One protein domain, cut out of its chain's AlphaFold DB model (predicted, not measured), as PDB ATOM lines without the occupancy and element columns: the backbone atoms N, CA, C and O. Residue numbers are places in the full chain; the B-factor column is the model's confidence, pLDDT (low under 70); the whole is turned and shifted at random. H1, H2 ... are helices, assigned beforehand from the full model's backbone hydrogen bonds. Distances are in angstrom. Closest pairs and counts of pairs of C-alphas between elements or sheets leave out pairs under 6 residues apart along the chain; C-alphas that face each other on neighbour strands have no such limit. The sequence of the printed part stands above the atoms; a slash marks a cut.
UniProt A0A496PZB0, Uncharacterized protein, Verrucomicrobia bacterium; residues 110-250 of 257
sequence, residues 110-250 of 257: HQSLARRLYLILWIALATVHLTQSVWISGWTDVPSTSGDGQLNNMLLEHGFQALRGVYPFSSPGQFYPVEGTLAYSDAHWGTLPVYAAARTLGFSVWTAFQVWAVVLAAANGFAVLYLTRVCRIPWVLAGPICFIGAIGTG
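What this domain is: This is residues 110 to 250 of the 257 residues of an uncharacterized protein of Verrucomicrobia bacterium (UniProt A0A496PZB0). A long helix, H6, joins two ends of an elongated model: H1 and H7, side by side, pack on its later part as an up-and-down bundle of three, and H5 and H3 pack on its beginning. A long loop, residues 164 to 180, and the short H4 lie at the far end beyond H3. The printed part has 141 residues with seven named helices, H1 to H7 in order, and no named strand: all helix. It is only just loose, close to compact, with a radius of gyration of the C-alphas of 17.6 A and spans of 58 by 33 by 25 A.

Where its parts are: H1, residues 110 to 130, begins at C-alpha 110 (169.028, 154.099, 191.621) and is 30.6 A long. H2 is residues 132 to 137, H3 146 to 163 with 25.8 A, H4 181 to 184 and H5 192 to 200. H6, residues 205 to 230, measures 36.9 A. H7, residues 235 to 250, measures 23.7 A and ends at C-alpha 250 (201.508, 152.960, 179.500).

How they stand to each other: H6 is the hub. With residues 214 to 225 it touches H1 at a steep tilt of 44 degrees, opposite ways; C-alphas 127 and 217 are closest, 5.0 A. H6 and H7 form a helical hairpin, closest at C-alphas 224 and 242, 5.6 A. H1 and H7 touch at a shallow tilt of 9 degrees, the same way, closest at C-alphas 126 and 243, 4.9 A. H5 and H6 form another hairpin, closest at C-alphas 198 and 208, 5.1 A. H3 touches H6 about perpendicular, 80 degrees, closest at C-alphas 153 and 209, 6.2 A. H2 is close to but not clearly touching H1 and H6; H4 touches no helix. Each O i to N i+4 pair is within hydrogen-bond range in H1, H2, H5 and H6; H3 has 13 of 14, H7 9 of 12, and H4 is too short for one.

The domain as a whole: The C-alphas farthest apart, of His 110 and Pro 177, are 61.9 A apart. The printed part has no cut; the link H3 to H4 is long. Residues 248 to 250 have pLDDT under 70.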
ATOM      1  N   HIS A 110     167.908 153.600 190.812       75.75
ATOM      2  CA  HIS A 110     169.028 154.099 191.621       75.75
ATOM      3  C   HIS A 110     170.311 153.268 191.478       75.75
ATOM      4  O   HIS A 110     171.399 153.829 191.331       75.75
ATOM      5  N   GLN A 111     170.210 151.937 191.471       82.12
ATOM      6  CA  GLN A 111     171.382 151.076 191.314       82.12
ATOM      7  C   GLN A 111     171.916 151.093 189.874       82.12
ATOM      8  O   GLN A 111     173.124 150.974 189.655       82.12
ATOM      9  N   SER A 112     171.044 151.303 188.882       84.88
ATOM     10  CA  SER A 112     171.465 151.459 187.485       84.88
ATOM     11  C   SER A 112     172.280 152.742 187.263       84.88
ATOM     12  O   SER A 112     173.285 152.713 186.548       84.88
ATOM     13  N   LEU A 113     171.902 153.842 187.927       89.38
ATOM     14  CA  LEU A 113     172.637 155.105 187.889       89.38
ATOM     15  C   LEU A 113     173.986 154.971 188.602       89.38
ATOM     16  O   LEU A 113     175.013 155.301 188.012       89.38
ATOM     17  N   ALA A 114     174.004 154.410 189.816       91.62
ATOM     18  CA  ALA A 114     175.236 154.178 190.572       91.62
ATOM     19  C   ALA A 114     176.249 153.340 189.776       91.62
ATOM     20  O   ALA A 114     177.425 153.690 189.695       91.62
ATOM     21  N   ARG A 115     175.784 152.281 189.098       91.81
ATOM     22  CA  ARG A 115     176.621 151.462 188.211       91.81
ATOM     23  C   ARG A 115     177.194 152.263 187.041       91.81
ATOM     24  O   ARG A 115     178.359 152.082 186.701       91.81
ATOM     25  N   ARG A 116     176.399 153.122 186.395       93.12
ATOM     26  CA  ARG A 116     176.879 153.962 185.281       93.12
ATOM     27  C   ARG A 116     177.927 154.961 185.760       93.12
ATOM     28  O   ARG A 116     178.986 155.035 185.149       93.12
ATOM     29  N   LEU A 117     177.662 155.659 186.865       95.25
ATOM     30  CA  LEU A 117     178.597 156.613 187.466       95.25
ATOM     31  C   LEU A 117     179.908 155.937 187.872       95.25
ATOM     32  O   LEU A 117     180.978 156.453 187.566       95.25
ATOM     33  N   TYR A 118     179.826 154.749 188.472       95.38
ATOM     34  CA  TYR A 118     180.992 153.935 188.803       95.38
ATOM     35  C   TYR A 118     181.852 153.636 187.569       95.38
ATOM     36  O   TYR A 118     183.059 153.847 187.590       95.38
ATOM     37  N   LEU A 119     181.245 153.184 186.468       94.81
ATOM     38  CA  LEU A 119     181.988 152.876 185.243       94.81
ATOM     39  C   LEU A 119     182.580 154.132 184.586       94.81
ATOM     40  O   LEU A 119     183.726 154.095 184.150       94.81
ATOM     41  N   ILE A 120     181.830 155.237 184.546       95.56
ATOM     42  CA  ILE A 120     182.304 156.521 184.004       95.56
ATOM     43  C   ILE A 120     183.503 157.031 184.806       95.56
ATOM     44  O   ILE A 120     184.488 157.461 184.210       95.56
ATOM     45  N   LEU A 121     183.454 156.925 186.136       96.00
ATOM     46  CA  LEU A 121     184.569 157.284 187.010       96.00
ATOM     47  C   LEU A 121     185.843 156.516 186.631       96.00
ATOM     48  O   LEU A 121     186.901 157.120 186.508       96.00
ATOM     49  N   TRP A 122     185.750 155.206 186.390       95.38
ATOM     50  CA  TRP A 122     186.917 154.406 186.007       95.38
ATOM     51  C   TRP A 122     187.475 154.754 184.623       95.38
ATOM     52  O   TRP A 122     188.695 154.776 184.469       95.38
ATOM     53  N   ILE A 123     186.623 155.081 183.643       95.12
ATOM     54  CA  ILE A 123     187.089 155.599 182.344       95.12
ATOM     55  C   ILE A 123     187.824 156.926 182.547       95.12
ATOM     56  O   ILE A 123     188.905 157.116 181.992       95.12
ATOM     57  N   ALA A 124     187.260 157.834 183.347       95.56
ATOM     58  CA  ALA A 124     187.869 159.131 183.621       95.56
ATOM     59  C   ALA A 124     189.238 158.966 184.297       95.56
ATOM     60  O   ALA A 124     190.215 159.545 183.833       95.56
ATOM     61  N   LEU A 125     189.336 158.112 185.320       94.94
ATOM     62  CA  LEU A 125     190.602 157.808 185.995       94.94
ATOM     63  C   LEU A 125     191.638 157.198 185.041       94.94
ATOM     64  O   LEU A 125     192.791 157.619 185.048       94.94
ATOM     65  N   ALA A 126     191.237 156.245 184.195       93.44
ATOM     66  CA  ALA A 126     192.125 155.644 183.199       93.44
ATOM     67  C   ALA A 126     192.614 156.673 182.165       93.44
ATOM     68  O   ALA A 126     193.796 156.705 181.829       93.44
ATOM     69  N   THR A 127     191.718 157.551 181.708       94.00
ATOM     70  CA  THR A 127     192.029 158.620 180.749       94.00
ATOM     71  C   THR A 127     193.015 159.615 181.349       94.00
ATOM     72  O   THR A 127     194.043 159.901 180.737       94.00
ATOM     73  N   VAL A 128     192.738 160.098 182.565       93.75
ATOM     74  CA  VAL A 128     193.612 161.031 183.292       93.75
ATOM     75  C   VAL A 128     194.980 160.406 183.549       93.75
ATOM     76  O   VAL A 128     195.985 161.085 183.384       93.75
ATOM     77  N   HIS A 129     195.040 159.117 183.888       91.69
ATOM     78  CA  HIS A 129     196.308 158.425 184.101       91.69
ATOM     79  C   HIS A 129     197.147 158.322 182.817       91.69
ATOM     80  O   HIS A 129     198.321 158.684 182.830       91.69
ATOM     81  N   LEU A 130     196.548 157.898 181.698       89.62
ATOM     82  CA  LEU A 130     197.238 157.801 180.401       89.62
ATOM     83  C   LEU A 130     197.724 159.156 179.881       89.62
ATOM     84  O   LEU A 130     198.754 159.236 179.219       89.62
ATOM     85  N   THR A 131     196.983 160.219 180.177       91.44
ATOM     86  CA  THR A 131     197.280 161.576 179.700       91.44
ATOM     87  C   THR A 131     197.820 162.482 180.800       91.44
ATOM     88  O   THR A 131     197.775 163.703 180.676       91.44
ATOM     89  N   GLN A 132     198.364 161.901 181.874       91.75
ATOM     90  CA  GLN A 132     198.834 162.640 183.049       91.75
ATOM     91  C   GLN A 132     199.850 163.736 182.709       91.75
ATOM     92  O   GLN A 132     199.818 164.792 183.335       91.75
ATOM     93  N   SER A 133     200.695 163.533 181.689       88.56
ATOM     94  CA  SER A 133     201.652 164.550 181.239       88.56
ATOM     95  C   SER A 133     200.955 165.813 180.737       88.56
ATOM     96  O   SER A 133     201.385 166.905 181.081       88.56
ATOM     97  N   VAL A 134     199.832 165.696 180.020       90.38
ATOM     98  CA  VAL A 134     199.049 166.848 179.537       90.38
ATOM     99  C   VAL A 134     198.488 167.645 180.713       90.38
ATOM    100  O   VAL A 134     198.560 168.871 180.728       90.38
ATOM    101  N   TRP A 135     197.948 166.956 181.719       91.75
ATOM    102  CA  TRP A 135     197.300 167.606 182.861       91.75
ATOM    103  C   TRP A 135     198.300 168.258 183.812       91.75
ATOM    104  O   TRP A 135     198.065 169.375 184.263       91.75
ATOM    105  N   ILE A 136     199.408 167.575 184.110       91.75
ATOM    106  CA  ILE A 136     200.427 168.064 185.049       91.75
ATOM    107  C   ILE A 136     201.202 169.238 184.447       91.75
ATOM    108  O   ILE A 136     201.478 170.208 185.149       91.75
ATOM    109  N   SER A 137     201.521 169.166 183.155       89.06
ATOM    110  CA  SER A 137     202.260 170.218 182.451       89.06
ATOM    111  C   SER A 137     201.386 171.406 182.028       89.06
ATOM    112  O   SER A 137     201.897 172.451 181.640       89.06
ATOM    113  N   GLY A 138     200.056 171.281 182.117       90.12
ATOM    114  CA  GLY A 138     199.137 172.335 181.693       90.12
ATOM    115  C   GLY A 138     199.085 172.500 180.173       90.12
ATOM    116  O   GLY A 138     199.047 173.626 179.687       90.12
ATOM    117  N   TRP A 139     199.031 171.385 179.435       89.31
ATOM    118  CA  TRP A 139     198.973 171.322 177.965       89.31
ATOM    119  C   TRP A 139     200.264 171.714 177.235       89.31
ATOM    120  O   TRP A 139     200.228 171.974 176.031       89.31
ATOM    121  N   THR A 140     201.417 171.707 177.905       87.75
ATOM    122  CA  THR A 140     202.710 171.900 177.225       87.75
ATOM    123  C   THR A 140     203.286 170.584 176.718       87.75
ATOM    124  O   THR A 140     203.809 170.535 175.608       87.75
ATOM    125  N   ASP A 141     203.112 169.506 177.482       86.44
ATOM    126  CA  ASP A 141     203.766 168.231 177.196       86.44
ATOM    127  C   ASP A 141     202.840 167.283 176.435       86.44
ATOM    128  O   ASP A 141     201.606 167.335 176.518       86.44
ATOM    129  N   VAL A 142     203.448 166.370 175.686       84.12
ATOM    130  CA  VAL A 142     202.741 165.364 174.898       84.12
ATOM    131  C   VAL A 142     202.795 164.012 175.615       84.12
ATOM    132  O   VAL A 142     203.851 163.614 176.109       84.12
ATOM    133  N   PRO A 143     201.682 163.261 175.695       76.25
ATOM    134  CA  PRO A 143     201.684 161.913 176.243       76.25
ATOM    135  C   PRO A 143     202.205 160.954 175.171       76.25
ATOM    136  O   PRO A 143     201.425 160.396 174.402       76.25
ATOM    137  N   SER A 144     203.528 160.806 175.062       76.44
ATOM    138  CA  SER A 144     204.177 159.757 174.262       76.44
ATOM    139  C   SER A 144     205.686 159.707 174.491       76.44
ATOM    140  O   SER A 144     206.261 160.663 175.004       76.44
ATOM    141  N   THR A 145     206.334 158.623 174.058       75.44
ATOM    142  CA  THR A 145     207.790 158.617 173.863       75.44
ATOM    143  C   THR A 145     208.161 159.620 172.769       75.44
ATOM    144  O   THR A 145     207.379 159.865 171.845       75.44
ATOM    145  N   SER A 146     209.376 160.176 172.830       73.12
ATOM    146  CA  SER A 146     209.871 161.086 171.785       73.12
ATOM    147  C   SER A 146     209.750 160.494 170.375       73.12
ATOM    148  O   SER A 146     209.417 161.223 169.454       73.12
ATOM    149  N   GLY A 147     209.972 159.189 170.187       80.06
ATOM    150  CA  GLY A 147     209.894 158.556 168.866       80.06
ATOM    151  C   GLY A 147     208.461 158.361 168.366       80.06
ATOM    152  O   GLY A 147     208.070 158.920 167.340       80.06
ATOM    153  N   ASP A 148     207.661 157.589 169.105       84.06
ATOM    154  CA  ASP A 148     206.339 157.158 168.634       84.06
ATOM    155  C   ASP A 148     205.350 158.326 168.572       84.06
ATOM    156  O   ASP A 148     204.528 158.417 167.659       84.06
ATOM    157  N   GLY A 149     205.446 159.260 169.521       87.19
ATOM    158  CA  GLY A 149     204.584 160.438 169.566       87.19
ATOM    159  C   GLY A 149     204.810 161.373 168.396       87.19
ATOM    160  O   GLY A 149     203.847 161.839 167.785       87.19
ATOM    161  N   GLN A 150     206.077 161.623 168.063       88.06
ATOM    162  CA  GLN A 150     206.434 162.470 166.930       88.06
ATOM    163  C   GLN A 150     205.987 161.825 165.620       88.06
ATOM    164  O   GLN A 150     205.339 162.495 164.817       88.06
ATOM    165  N   LEU A 151     206.231 160.522 165.445       89.38
ATOM    166  CA  LEU A 151     205.785 159.790 164.261       89.38
ATOM    167  C   LEU A 151     204.258 159.849 164.101       89.38
ATOM    168  O   LEU A 151     203.764 160.199 163.028       89.38
ATOM    169  N   ASN A 152     203.504 159.573 165.170       91.75
ATOM    170  CA  ASN A 152     202.042 159.629 165.145       91.75
ATOM    171  C   ASN A 152     201.530 161.042 164.831       91.75
ATOM    172  O   ASN A 152     200.610 161.198 164.029       91.75
ATOM    173  N   ASN A 153     202.136 162.077 165.417       92.56
ATOM    174  CA  ASN A 153     201.769 163.463 165.139       92.56
ATOM    175  C   ASN A 153     202.052 163.842 163.675       92.56
ATOM    176  O   ASN A 153     201.200 164.436 163.015       92.56
ATOM    177  N   MET A 154     203.209 163.442 163.136       92.19
ATOM    178  CA  MET A 154     203.559 163.676 161.731       92.19
ATOM    179  C   MET A 154     202.608 162.950 160.772       92.19
ATOM    180  O   MET A 154     202.177 163.543 159.785       92.19
ATOM    181  N   LEU A 155     202.236 161.701 161.068       93.25
ATOM    182  CA  LEU A 155     201.273 160.927 160.275       93.25
ATOM    183  C   LEU A 155     199.877 161.563 160.287       93.25
ATOM    184  O   LEU A 155     199.236 161.654 159.239       93.25
ATOM    185  N   LEU A 156     199.416 162.037 161.448       94.56
ATOM    186  CA  LEU A 156     198.122 162.710 161.584       94.56
ATOM    187  C   LEU A 156     198.093 164.062 160.864       94.56
ATOM    188  O   LEU A 156     197.129 164.348 160.152       94.56
ATOM    189  N   GLU A 157     199.145 164.874 160.994       94.94
ATOM    190  CA  GLU A 157     199.239 166.148 160.272       94.94
ATOM    191  C   GLU A 157     199.360 165.912 158.762       94.94
ATOM    192  O   GLU A 157     198.670 166.578 157.990       94.94
ATOM    193  N   HIS A 158     200.141 164.920 158.319       94.06
ATOM    194  CA  HIS A 158     200.188 164.519 156.907       94.06
ATOM    195  C   HIS A 158     198.805 164.101 156.401       94.06
ATOM    196  O   HIS A 158     198.350 164.600 155.374       94.06
ATOM    197  N   GLY A 159     198.100 163.252 157.153       93.75
ATOM    198  CA  GLY A 159     196.733 162.841 156.836       93.75
ATOM    199  C   GLY A 159     195.784 164.035 156.719       93.75
ATOM    200  O   GLY A 159     195.022 164.125 155.758       93.75
ATOM    201  N   PHE A 160     195.866 164.998 157.639       95.44
ATOM    202  CA  PHE A 160     195.056 166.216 157.600       95.44
ATOM    203  C   PHE A 160     195.371 167.096 156.380       95.44
ATOM    204  O   PHE A 160     194.458 167.564 155.698       95.44
ATOM    205  N   GLN A 161     196.647 167.297 156.056       94.44
ATOM    206  CA  GLN A 161     197.050 168.082 154.884       94.44
ATOM    207  C   GLN A 161     196.701 167.372 153.567       94.44
ATOM    208  O   GLN A 161     196.330 168.027 152.589       94.44
ATOM    209  N   ALA A 162     196.741 166.040 153.545       93.44
ATOM    210  CA  ALA A 162     196.274 165.245 152.419       93.44
ATOM    211  C   ALA A 162     194.750 165.350 152.231       93.44
ATOM    212  O   ALA A 162     194.291 165.498 151.100       93.44
ATOM    213  N   LEU A 163     193.962 165.397 153.316       93.62
ATOM    214  CA  LEU A 163     192.520 165.699 153.244       93.62
ATOM    215  C   LEU A 163     192.241 167.098 152.670       93.62
ATOM    216  O   LEU A 163     191.217 167.305 152.023       93.62
ATOM    217  N   ARG A 164     193.157 168.054 152.866       93.94
ATOM    218  CA  ARG A 164     193.097 169.396 152.257       93.94
ATOM    219  C   ARG A 164     193.603 169.439 150.810       93.94
ATOM    220  O   ARG A 164     193.540 170.497 150.190       93.94
ATOM    221  N   GLY A 165     194.114 168.327 150.281       92.56
ATOM    222  CA  GLY A 165     194.664 168.234 148.927       92.56
ATOM    223  C   GLY A 165     196.057 168.847 148.758       92.56
ATOM    224  O   GLY A 165     196.459 169.112 147.629       92.56
ATOM    225  N   VAL A 166     196.794 169.091 149.850       92.25
ATOM    226  CA  VAL A 166     198.145 169.684 149.794       92.25
ATOM    227  C   VAL A 166     199.204 168.638 149.432       92.25
ATOM    228  O   VAL A 166     200.124 168.936 148.675       92.25
ATOM    229  N   TYR A 167     199.062 167.411 149.942       88.62
ATOM    230  CA  TYR A 167     200.014 166.313 149.747       88.62
ATOM    231  C   TYR A 167     199.316 165.022 149.297       88.62
ATOM    232  O   TYR A 167     198.135 164.826 149.597       88.62
ATOM    233  N   PRO A 168     200.028 164.110 148.604       89.31
ATOM    234  CA  PRO A 168     199.508 162.784 148.305       89.31
ATOM    235  C   PRO A 168     199.291 161.986 149.594       89.31
ATOM    236  O   PRO A 168     200.170 161.900 150.451       89.31
ATOM    237  N   PHE A 169     198.128 161.347 149.712       87.56
ATOM    238  CA  PHE A 169     197.748 160.626 150.927       87.56
ATOM    239  C   PHE A 169     198.724 159.491 151.268       87.56
ATOM    240  O   PHE A 169     199.138 159.371 152.410       87.56
ATOM    241  N   SER A 170     199.164 158.712 150.277       88.62
ATOM    242  CA  SER A 170     199.948 157.479 150.454       88.62
ATOM    243  C   SER A 170     201.430 157.662 150.798       88.62
ATOM    244  O   SER A 170     202.103 156.673 151.091       88.62
ATOM    245  N   SER A 171     201.958 158.885 150.721       88.75
ATOM    246  CA  SER A 171     203.407 159.121 150.732       88.75
ATOM    247  C   SER A 171     203.773 160.286 151.656       88.75
ATOM    248  O   SER A 171     203.874 161.423 151.189       88.75
ATOM    249  N   PRO A 172     203.942 160.036 152.970       88.56
ATOM    250  CA  PRO A 172     204.468 161.032 153.895       88.56
ATOM    251  C   PRO A 172     205.902 161.424 153.521       88.56
ATOM    252  O   PRO A 172     206.722 160.583 153.153       88.56
ATOM    253  N   GLY A 173     206.226 162.713 153.659       85.38
ATOM    254  CA  GLY A 173     207.520 163.271 153.238       85.38
ATOM    255  C   GLY A 173     208.745 162.744 153.998       85.38
ATOM    256  O   GLY A 173     209.867 162.946 153.545       85.38
ATOM    257  N   GLN A 174     208.552 162.040 155.118       85.56
ATOM    258  CA  GLN A 174     209.631 161.491 155.949       85.56
ATOM    259  C   GLN A 174     210.536 160.502 155.195       85.56
ATOM    260  O   GLN A 174     211.713 160.382 155.523       85.56
ATOM    261  N   PHE A 175     210.003 159.803 154.191       84.31
ATOM    262  CA  PHE A 175     210.728 158.761 153.461       84.31
ATOM    263  C   PHE A 175     211.040 159.142 152.011       84.31
ATOM    264  O   PHE A 175     211.231 158.263 151.173       84.31
ATOM    265  N   TYR A 176     211.092 160.437 151.692       85.25
ATOM    266  CA  TYR A 176     211.479 160.880 150.352       85.25
ATOM    267  C   TYR A 176     212.854 160.296 149.954       85.25
ATOM    268  O   TYR A 176     213.778 160.340 150.770       85.25
ATOM    269  N   PRO A 177     213.037 159.766 148.725       90.12
ATOM    270  CA  PRO A 177     212.129 159.791 147.567       90.12
ATOM    271  C   PRO A 177     211.208 158.566 147.419       90.12
ATOM    272  O   PRO A 177     210.594 158.389 146.371       90.12
ATOM    273  N   VAL A 178     211.127 157.683 148.415       88.75
ATOM    274  CA  VAL A 178     210.341 156.444 148.325       88.75
ATOM    275  C   VAL A 178     208.848 156.748 148.500       88.75
ATOM    276  O   VAL A 178     208.429 157.334 149.498       88.75
ATOM    277  N   GLU A 179     208.036 156.329 147.529       90.56
ATOM    278  CA  GLU A 179     206.574 156.459 147.557       90.56
ATOM    279  C   GLU A 179     205.892 155.265 148.247       90.56
ATOM    280  O   GLU A 179     206.471 154.190 148.400       90.56
ATOM    281  N   GLY A 180     204.634 155.445 148.663       87.19
ATOM    282  CA  GLY A 180     203.818 154.379 149.263       87.19
ATOM    283  C   GLY A 180     204.216 154.009 150.694       87.19
ATOM    284  O   GLY A 180     203.782 152.989 151.227       87.19
ATOM    285  N   THR A 181     205.029 154.843 151.335       89.19
ATOM    286  CA  THR A 181     205.648 154.573 152.639       89.19
ATOM    287  C   THR A 181     204.686 154.698 153.810       89.19
ATOM    288  O   THR A 181     205.007 154.267 154.915       89.19
ATOM    289  N   LEU A 182     203.468 155.196 153.575       88.12
ATOM    290  CA  LEU A 182     202.416 155.185 154.587       88.12
ATOM    291  C   LEU A 182     202.080 153.761 155.054       88.12
ATOM    292  O   LEU A 182     201.697 153.582 156.201       88.12
ATOM    293  N   ALA A 183     202.261 152.752 154.196       86.94
ATOM    294  CA  ALA A 183     202.015 151.353 154.543       86.94
ATOM    295  C   ALA A 183     203.038 150.771 155.539       86.94
ATOM    296  O   ALA A 183     202.829 149.670 156.044       86.94
ATOM    297  N   TYR A 184     204.141 151.474 155.817       85.88
ATOM    298  CA  TYR A 184     205.161 151.019 156.766       85.88
ATOM    299  C   TYR A 184     204.791 151.288 158.226       85.88
ATOM    300  O   TYR A 184     205.436 150.738 159.116       85.88
ATOM    301  N   SER A 185     203.780 152.121 158.478       84.31
ATOM    302  CA  SER A 185     203.342 152.480 159.824       84.31
ATOM    303  C   SER A 185     201.821 152.445 159.941       84.31
ATOM    304  O   SER A 185     201.097 152.488 158.943       84.31
ATOM    305  N   ASP A 186     201.328 152.411 161.174       82.25
ATOM    306  CA  ASP A 186     199.909 152.576 161.452       82.25
ATOM    307  C   ASP A 186     199.476 153.985 161.045       82.25
ATOM    308  O   ASP A 186     199.822 154.991 161.661       82.25
ATOM    309  N   ALA A 187     198.694 154.066 159.975       77.12
ATOM    310  CA  ALA A 187     198.320 155.339 159.378       77.12
ATOM    311  C   ALA A 187     197.199 156.081 160.139       77.12
ATOM    312  O   ALA A 187     196.769 157.156 159.720       77.12
ATOM    313  N   HIS A 188     196.696 155.501 161.240       88.62
ATOM    314  CA  HIS A 188     195.668 156.069 162.129       88.62
ATOM    315  C   HIS A 188     194.412 156.597 161.416       88.62
ATOM    316  O   HIS A 188     193.726 157.489 161.911       88.62
ATOM    317  N   TRP A 189     194.040 156.025 160.265       87.25
ATOM    318  CA  TRP A 189     192.920 156.526 159.453       87.25
ATOM    319  C   TRP A 189     191.586 156.552 160.195       87.25
ATOM    320  O   TRP A 189     190.800 157.478 160.015       87.25
ATOM    321  N   GLY A 190     191.341 155.563 161.058       90.62
ATOM    322  CA  GLY A 190     190.116 155.504 161.856       90.62
ATOM    323  C   GLY A 190     190.005 156.631 162.887       90.62
ATOM    324  O   GLY A 190     188.899 157.007 163.264       90.62
ATOM    325  N   THR A 191     191.132 157.193 163.330       94.12
ATOM    326  CA  THR A 191     191.180 158.234 164.367       94.12
ATOM    327  C   THR A 191     191.568 159.608 163.819       94.12
ATOM    328  O   THR A 191     191.398 160.612 164.514       94.12
ATOM    329  N   LEU A 192     191.987 159.679 162.552       94.81
ATOM    330  CA  LEU A 192     192.261 160.917 161.827       94.81
ATOM    331  C   LEU A 192     191.108 161.938 161.904       94.81
ATOM    332  O   LEU A 192     191.409 163.110 162.122       94.81
ATOM    333  N   PRO A 193     189.811 161.566 161.810       95.62
ATOM    334  CA  PRO A 193     188.722 162.538 161.928       95.62
ATOM    335  C   PRO A 193     188.700 163.288 163.264       95.62
ATOM    336  O   PRO A 193     188.326 164.457 163.298       95.62
ATOM    337  N   VAL A 194     189.130 162.650 164.358       96.31
ATOM    338  CA  VAL A 194     189.205 163.286 165.684       96.31
ATOM    339  C   VAL A 194     190.272 164.379 165.687       96.31
ATOM    340  O   VAL A 194     190.018 165.499 166.130       96.31
ATOM    341  N   TYR A 195     191.449 164.069 165.140       96.44
ATOM    342  CA  TYR A 195     192.533 165.036 164.991       96.44
ATOM    343  C   TYR A 195     192.149 166.168 164.029       96.44
ATOM    344  O   TYR A 195     192.296 167.346 164.356       96.44
ATOM    345  N   ALA A 196     191.588 165.823 162.867       96.12
ATOM    346  CA  ALA A 196     191.150 166.782 161.862       96.12
ATOM    347  C   ALA A 196     190.091 167.740 162.421       96.12
ATOM    348  O   ALA A 196     190.194 168.941 162.193       96.12
ATOM    349  N   ALA A 197     189.132 167.249 163.215       96.88
ATOM    350  CA  ALA A 197     188.156 168.102 163.888       96.88
ATOM    351  C   ALA A 197     188.848 169.138 164.790       96.88
ATOM    352  O   ALA A 197     188.594 170.336 164.655       96.88
ATOM    353  N   ALA A 198     189.797 168.716 165.631       96.31
ATOM    354  CA  ALA A 198     190.565 169.640 166.465       96.31
ATOM    355  C   ALA A 198     191.357 170.666 165.626       96.31
ATOM    356  O   ALA A 198     191.326 171.863 165.916       96.31
ATOM    357  N   ARG A 199     192.002 170.238 164.533       96.69
ATOM    358  CA  ARG A 199     192.719 171.148 163.621       96.69
ATOM    359  C   ARG A 199     191.786 172.137 162.922       96.69
ATOM    360  O   ARG A 199     192.142 173.305 162.789       96.69
ATOM    361  N   THR A 200     190.586 171.711 162.523       95.81
ATOM    362  CA  THR A 200     189.588 172.594 161.888       95.81
ATOM    363  C   THR A 200     189.029 173.645 162.845       95.81
ATOM    364  O   THR A 200     188.668 174.729 162.398       95.81
ATOM    365  N   LEU A 201     189.032 173.375 164.156       96.12
ATOM    366  CA  LEU A 201     188.679 174.346 165.199       96.12
ATOM    367  C   LEU A 201     189.785 175.386 165.463       96.12
ATOM    368  O   LEU A 201     189.609 176.265 166.301       96.12
ATOM    369  N   GLY A 202     190.918 175.304 164.758       95.44
ATOM    370  CA  GLY A 202     192.023 176.254 164.880       95.44
ATOM    371  C   GLY A 202     193.048 175.896 165.957       95.44
ATOM    372  O   GLY A 202     193.936 176.702 166.230       95.44
ATOM    373  N   PHE A 203     192.974 174.701 166.554       95.75
ATOM    374  CA  PHE A 203     194.006 174.260 167.489       95.75
ATOM    375  C   PHE A 203     195.359 174.077 166.788       95.75
ATOM    376  O   PHE A 203     195.440 173.671 165.620       95.75
ATOM    377  N   SER A 204     196.432 174.361 167.534       95.31
ATOM    378  CA  SER A 204     197.807 174.105 167.096       95.31
ATOM    379  C   SER A 204     198.020 172.613 166.809       95.31
ATOM    380  O   SER A 204     197.269 171.770 167.302       95.31
ATOM    381  N   VAL A 205     199.053 172.275 166.031       94.31
ATOM    382  CA  VAL A 205     199.415 170.876 165.724       94.31
ATOM    383  C   VAL A 205     199.579 170.060 167.014       94.31
ATOM    384  O   VAL A 205     199.004 168.982 167.145       94.31
ATOM    385  N   TRP A 206     200.285 170.618 168.002       93.00
ATOM    386  CA  TRP A 206     200.541 169.978 169.295       93.00
ATOM    387  C   TRP A 206     199.275 169.821 170.137       93.00
ATOM    388  O   TRP A 206     198.997 168.736 170.645       93.00
ATOM    389  N   THR A 207     198.459 170.871 170.232       94.19
ATOM    390  CA  THR A 207     197.208 170.827 171.003       94.19
ATOM    391  C   THR A 207     196.203 169.865 170.378       94.19
ATOM    392  O   THR A 207     195.545 169.107 171.085       94.19
ATOM    393  N   ALA A 208     196.104 169.835 169.048       95.75
ATOM    394  CA  ALA A 208     195.253 168.879 168.348       95.75
ATOM    395  C   ALA A 208     195.697 167.431 168.603       95.75
ATOM    396  O   ALA A 208     194.850 166.557 168.794       95.75
ATOM    397  N   PHE A 209     197.009 167.186 168.675       94.12
ATOM    398  CA  PHE A 209     197.551 165.879 169.029       94.12
ATOM    399  C   PHE A 209     197.218 165.483 170.477       94.12
ATOM    400  O   PHE A 209     196.784 164.360 170.723       94.12
ATOM    401  N   GLN A 210     197.332 166.412 171.432       94.56
ATOM    402  CA  GLN A 210     196.935 166.183 172.828       94.56
ATOM    403  C   GLN A 210     195.436 165.872 172.950       94.56
ATOM    404  O   GLN A 210     195.061 164.913 173.625       94.56
ATOM    405  N   VAL A 211     194.572 166.626 172.257       95.06
ATOM    406  CA  VAL A 211     193.122 166.357 172.210       95.06
ATOM    407  C   VAL A 211     192.857 164.965 171.645       95.06
ATOM    408  O   VAL A 211     192.109 164.193 172.245       95.06
ATOM    409  N   TRP A 212     193.497 164.617 170.528       95.50
ATOM    410  CA  TRP A 212     193.401 163.284 169.935       95.50
ATOM    411  C   TRP A 212     193.806 162.189 170.934       95.50
ATOM    412  O   TRP A 212     193.052 161.234 171.117       95.50
ATOM    413  N   ALA A 213     194.921 162.361 171.650       92.94
ATOM    414  CA  ALA A 213     195.387 161.401 172.648       92.94
ATOM    415  C   ALA A 213     194.389 161.225 173.809       92.94
ATOM    416  O   ALA A 213     194.111 160.096 174.217       92.94
ATOM    417  N   VAL A 214     193.791 162.317 174.304       94.62
ATOM    418  CA  VAL A 214     192.752 162.274 175.351       94.62
ATOM    419  C   VAL A 214     191.509 161.525 174.868       94.62
ATOM    420  O   VAL A 214     190.988 160.666 175.587       94.62
ATOM    421  N   VAL A 215     191.045 161.796 173.646       95.44
ATOM    422  CA  VAL A 215     189.887 161.093 173.073       95.44
ATOM    423  C   VAL A 215     190.181 159.604 172.885       95.44
ATOM    424  O   VAL A 215     189.335 158.773 173.216       95.44
ATOM    425  N   LEU A 216     191.376 159.245 172.409       93.38
ATOM    426  CA  LEU A 216     191.770 157.844 172.243       93.38
ATOM    427  C   LEU A 216     191.879 157.113 173.575       93.38
ATOM    428  O   LEU A 216     191.424 155.975 173.676       93.38
ATOM    429  N   ALA A 217     192.418 157.759 174.607       92.44
ATOM    430  CA  ALA A 217     192.478 157.186 175.946       92.44
ATOM    431  C   ALA A 217     191.068 156.901 176.501       92.44
ATOM    432  O   ALA A 217     190.816 155.812 177.028       92.44
ATOM    433  N   ALA A 218     190.118 157.819 176.298       94.69
ATOM    434  CA  ALA A 218     188.722 157.606 176.675       94.69
ATOM    435  C   ALA A 218     188.057 156.481 175.855       94.69
ATOM    436  O   ALA A 218     187.357 155.629 176.415       94.69
ATOM    437  N   ALA A 219     188.305 156.437 174.542       94.19
ATOM    438  CA  ALA A 219     187.798 155.390 173.656       94.19
ATOM    439  C   ALA A 219     188.364 154.005 174.017       94.19
ATOM    440  O   ALA A 219     187.621 153.022 174.011       94.19
ATOM    441  N   ASN A 220     189.639 153.929 174.406       92.62
ATOM    442  CA  ASN A 220     190.268 152.707 174.898       92.62
ATOM    443  C   ASN A 220     189.585 152.215 176.183       92.62
ATOM    444  O   ASN A 220     189.182 151.055 176.271       92.62
ATOM    445  N   GLY A 221     189.350 153.109 177.151       93.06
ATOM    446  CA  GLY A 221     188.606 152.762 178.365       93.06
ATOM    447  C   GLY A 221     187.197 152.238 178.062       93.06
ATOM    448  O   GLY A 221     186.760 151.224 178.614       93.06
ATOM    449  N   PHE A 222     186.499 152.866 177.113       94.75
ATOM    450  CA  PHE A 222     185.201 152.380 176.644       94.75
ATOM    451  C   PHE A 222     185.291 150.987 175.996       94.75
ATOM    452  O   PHE A 222     184.464 150.122 176.298       94.75
ATOM    453  N   ALA A 223     186.302 150.744 175.158       93.38
ATOM    454  CA  ALA A 223     186.526 149.456 174.503       93.38
ATOM    455  C   ALA A 223     186.813 148.335 175.515       93.38
ATOM    456  O   ALA A 223     186.225 147.254 175.417       93.38
ATOM    457  N   VAL A 224     187.633 148.593 176.540       93.31
ATOM    458  CA  VAL A 224     187.891 147.617 177.611       93.31
ATOM    459  C   VAL A 224     186.612 147.317 178.392       93.31
ATOM    460  O   VAL A 224     186.291 146.153 178.637       93.31
ATOM    461  N   LEU A 225     185.813 148.332 178.730       92.75
ATOM    462  CA  LEU A 225     184.527 148.096 179.387       92.75
ATOM    463  C   LEU A 225     183.550 147.319 178.502       92.75
ATOM    464  O   LEU A 225     182.834 146.447 179.001       92.75
ATOM    465  N   TYR A 226     183.531 147.580 177.197       93.12
ATOM    466  CA  TYR A 226     182.762 146.780 176.253       93.12
ATOM    467  C   TYR A 226     183.220 145.315 176.266       93.12
ATOM    468  O   TYR A 226     182.388 144.418 176.428       93.12
ATOM    469  N   LEU A 227     184.533 145.062 176.234       92.50
ATOM    470  CA  LEU A 227     185.097 143.714 176.319       92.50
ATOM    471  C   LEU A 227     184.713 143.008 177.628       92.50
ATOM    472  O   LEU A 227     184.296 141.851 177.603       92.50
ATOM    473  N   THR A 228     184.760 143.702 178.771       91.88
ATOM    474  CA  THR A 228     184.346 143.112 180.060       91.88
ATOM    475  C   THR A 228     182.875 142.692 180.061       91.88
ATOM    476  O   THR A 228     182.528 141.675 180.669       91.88
ATOM    477  N   ARG A 229     182.005 143.410 179.331       89.31
ATOM    478  CA  ARG A 229     180.605 143.004 179.144       89.31
ATOM    479  C   ARG A 229     180.480 141.755 178.280       89.31
ATOM    480  O   ARG A 229     179.724 140.860 178.651       89.31
ATOM    481  N   VAL A 230     181.223 141.674 177.176       91.75
ATOM    482  CA  VAL A 230     181.221 140.501 176.281       91.75
ATOM    483  C   VAL A 230     181.724 139.254 177.015       91.75
ATOM    484  O   VAL A 230     181.092 138.198 176.955       91.75
ATOM    485  N   CYS A 231     182.789 139.396 177.804       91.81
ATOM    486  CA  CYS A 231     183.359 138.328 178.626       91.81
ATOM    487  C   CYS A 231     182.519 137.986 179.872       91.81
ATOM    488  O   CYS A 231     182.908 137.112 180.645       91.81
ATOM    489  N   ARG A 232     181.369 138.648 180.081       90.75
ATOM    490  CA  ARG A 232     180.470 138.459 181.236       90.75
ATOM    491  C   ARG A 232     181.165 138.627 182.592       90.75
ATOM    492  O   ARG A 232     180.800 137.980 183.574       90.75
ATOM    493  N   ILE A 233     182.145 139.521 182.655       90.19
ATOM    494  CA  ILE A 233     182.838 139.867 183.897       90.19
ATOM    495  C   ILE A 233     181.867 140.668 184.783       90.19
ATOM    496  O   ILE A 233     181.140 141.531 184.276       90.19
ATOM    497  N   PRO A 234     181.816 140.411 186.105       89.38
ATOM    498  CA  PRO A 234     180.961 141.179 187.002       89.38
ATOM    499  C   PRO A 234     181.322 142.667 186.951       89.38
ATOM    500  O   PRO A 234     182.490 143.050 186.935       89.38
ATOM    501  N   TRP A 235     180.301 143.526 186.964       85.81
ATOM    502  CA  TRP A 235     180.459 144.974 186.779       85.81
ATOM    503  C   TRP A 235     181.354 145.643 187.833       85.81
ATOM    504  O   TRP A 235     181.949 146.675 187.541       85.81
ATOM    505  N   VAL A 236     181.478 145.040 189.018       91.81
ATOM    506  CA  VAL A 236     182.377 145.483 190.097       91.81
ATOM    507  C   VAL A 236     183.850 145.315 189.710       91.81
ATOM    508  O   VAL A 236     184.683 146.118 190.103       91.81
ATOM    509  N   LEU A 237     184.189 144.298 188.914       92.88
ATOM    510  CA  LEU A 237     185.565 144.073 188.454       92.88
ATOM    511  C   LEU A 237     185.874 144.818 187.152       92.88
ATOM    512  O   LEU A 237     187.036 145.088 186.866       92.88
ATOM    513  N   ALA A 238     184.849 145.189 186.379       92.88
ATOM    514  CA  ALA A 238     185.020 145.864 185.095       92.88
ATOM    515  C   ALA A 238     185.792 147.193 185.207       92.88
ATOM    516  O   ALA A 238     186.645 147.475 184.371       92.88
ATOM    517  N   GLY A 239     185.528 147.982 186.254       92.88
ATOM    518  CA  GLY A 239     186.207 149.257 186.506       92.88
ATOM    519  C   GLY A 239     187.717 149.110 186.748       92.88
ATOM    520  O   GLY A 239     188.506 149.642 185.969       92.88
ATOM    521  N   PRO A 240     188.142 148.335 187.763       93.81
ATOM    522  CA  PRO A 240     189.556 148.059 188.009       93.81
ATOM    523  C   PRO A 240     190.277 147.443 186.802       93.81
ATOM    524  O   PRO A 240     191.409 147.817 186.514       93.81
ATOM    525  N   ILE A 241     189.621 146.546 186.054       93.19
ATOM    526  CA  ILE A 241     190.192 145.963 184.828       93.19
ATOM    527  C   ILE A 241     190.415 147.037 183.756       93.19
ATOM    528  O   ILE A 241     191.459 147.030 183.110       93.19
ATOM    529  N   CYS A 242     189.479 147.976 183.591       92.81
ATOM    530  CA  CYS A 242     189.644 149.123 182.695       92.81
ATOM    531  C   CYS A 242     190.891 149.943 183.048       92.81
ATOM    532  O   CYS A 242     191.664 150.305 182.164       92.81
ATOM    533  N   PHE A 243     191.110 150.203 184.335       92.62
ATOM    534  CA  PHE A 243     192.268 150.966 184.795       92.62
ATOM    535  C   PHE A 243     193.587 150.209 184.608       92.62
ATOM    536  O   PHE A 243     194.561 150.770 184.114       92.62
ATOM    537  N   ILE A 244     193.615 148.915 184.933       91.00
ATOM    538  CA  ILE A 244     194.802 148.071 184.735       91.00
ATOM    539  C   ILE A 244     195.141 147.939 183.245       91.00
ATOM    540  O   ILE A 244     196.311 148.010 182.879       91.00
ATOM    541  N   GLY A 245     194.129 147.797 182.383       86.19
ATOM    542  CA  GLY A 245     194.316 147.774 180.932       86.19
ATOM    543  C   GLY A 245     194.987 149.044 180.408       86.19
ATOM    544  O   GLY A 245     195.840 148.963 179.529       86.19
ATOM    545  N   ALA A 246     194.674 150.197 181.002       84.19
ATOM    546  CA  ALA A 246     195.321 151.464 180.679       84.19
ATOM    547  C   ALA A 246     196.787 151.523 181.156       84.19
ATOM    548  O   ALA A 246     197.654 151.990 180.421       84.19
ATOM    549  N   ILE A 247     197.101 150.990 182.343       79.31
ATOM    550  CA  ILE A 247     198.493 150.911 182.828       79.31
ATOM    551  C   ILE A 247     199.338 150.006 181.926       79.31
ATOM    552  O   ILE A 247     200.465 150.357 181.590       79.31
ATOM    553  N   GLY A 248     198.801 148.852 181.514       65.62
ATOM    554  CA  GLY A 248     199.532 147.873 180.699       65.62
ATOM    555  C   GLY A 248     200.011 148.431 179.356       65.62
ATOM    556  O   GLY A 248     201.064 148.028 178.869       65.62
ATOM    557  N   THR A 249     199.284 149.399 178.797       59.88
ATOM    558  CA  THR A 249     199.686 150.141 177.593       59.88
ATOM    559  C   THR A 249     200.663 151.293 177.863       59.88
ATOM    560  O   THR A 249     201.246 151.818 176.923       59.88
ATOM    561  N   GLY A 250     200.839 151.710 179.122       52.31
ATOM    562  CA  GLY A 250     201.508 152.960 179.500       52.31
ATOM    563  C   GLY A 250     202.936 152.848 180.037       52.31
ATOM    564  O   GLY A 250     203.532 153.874 180.358       52.31
TER     565      GLY A 250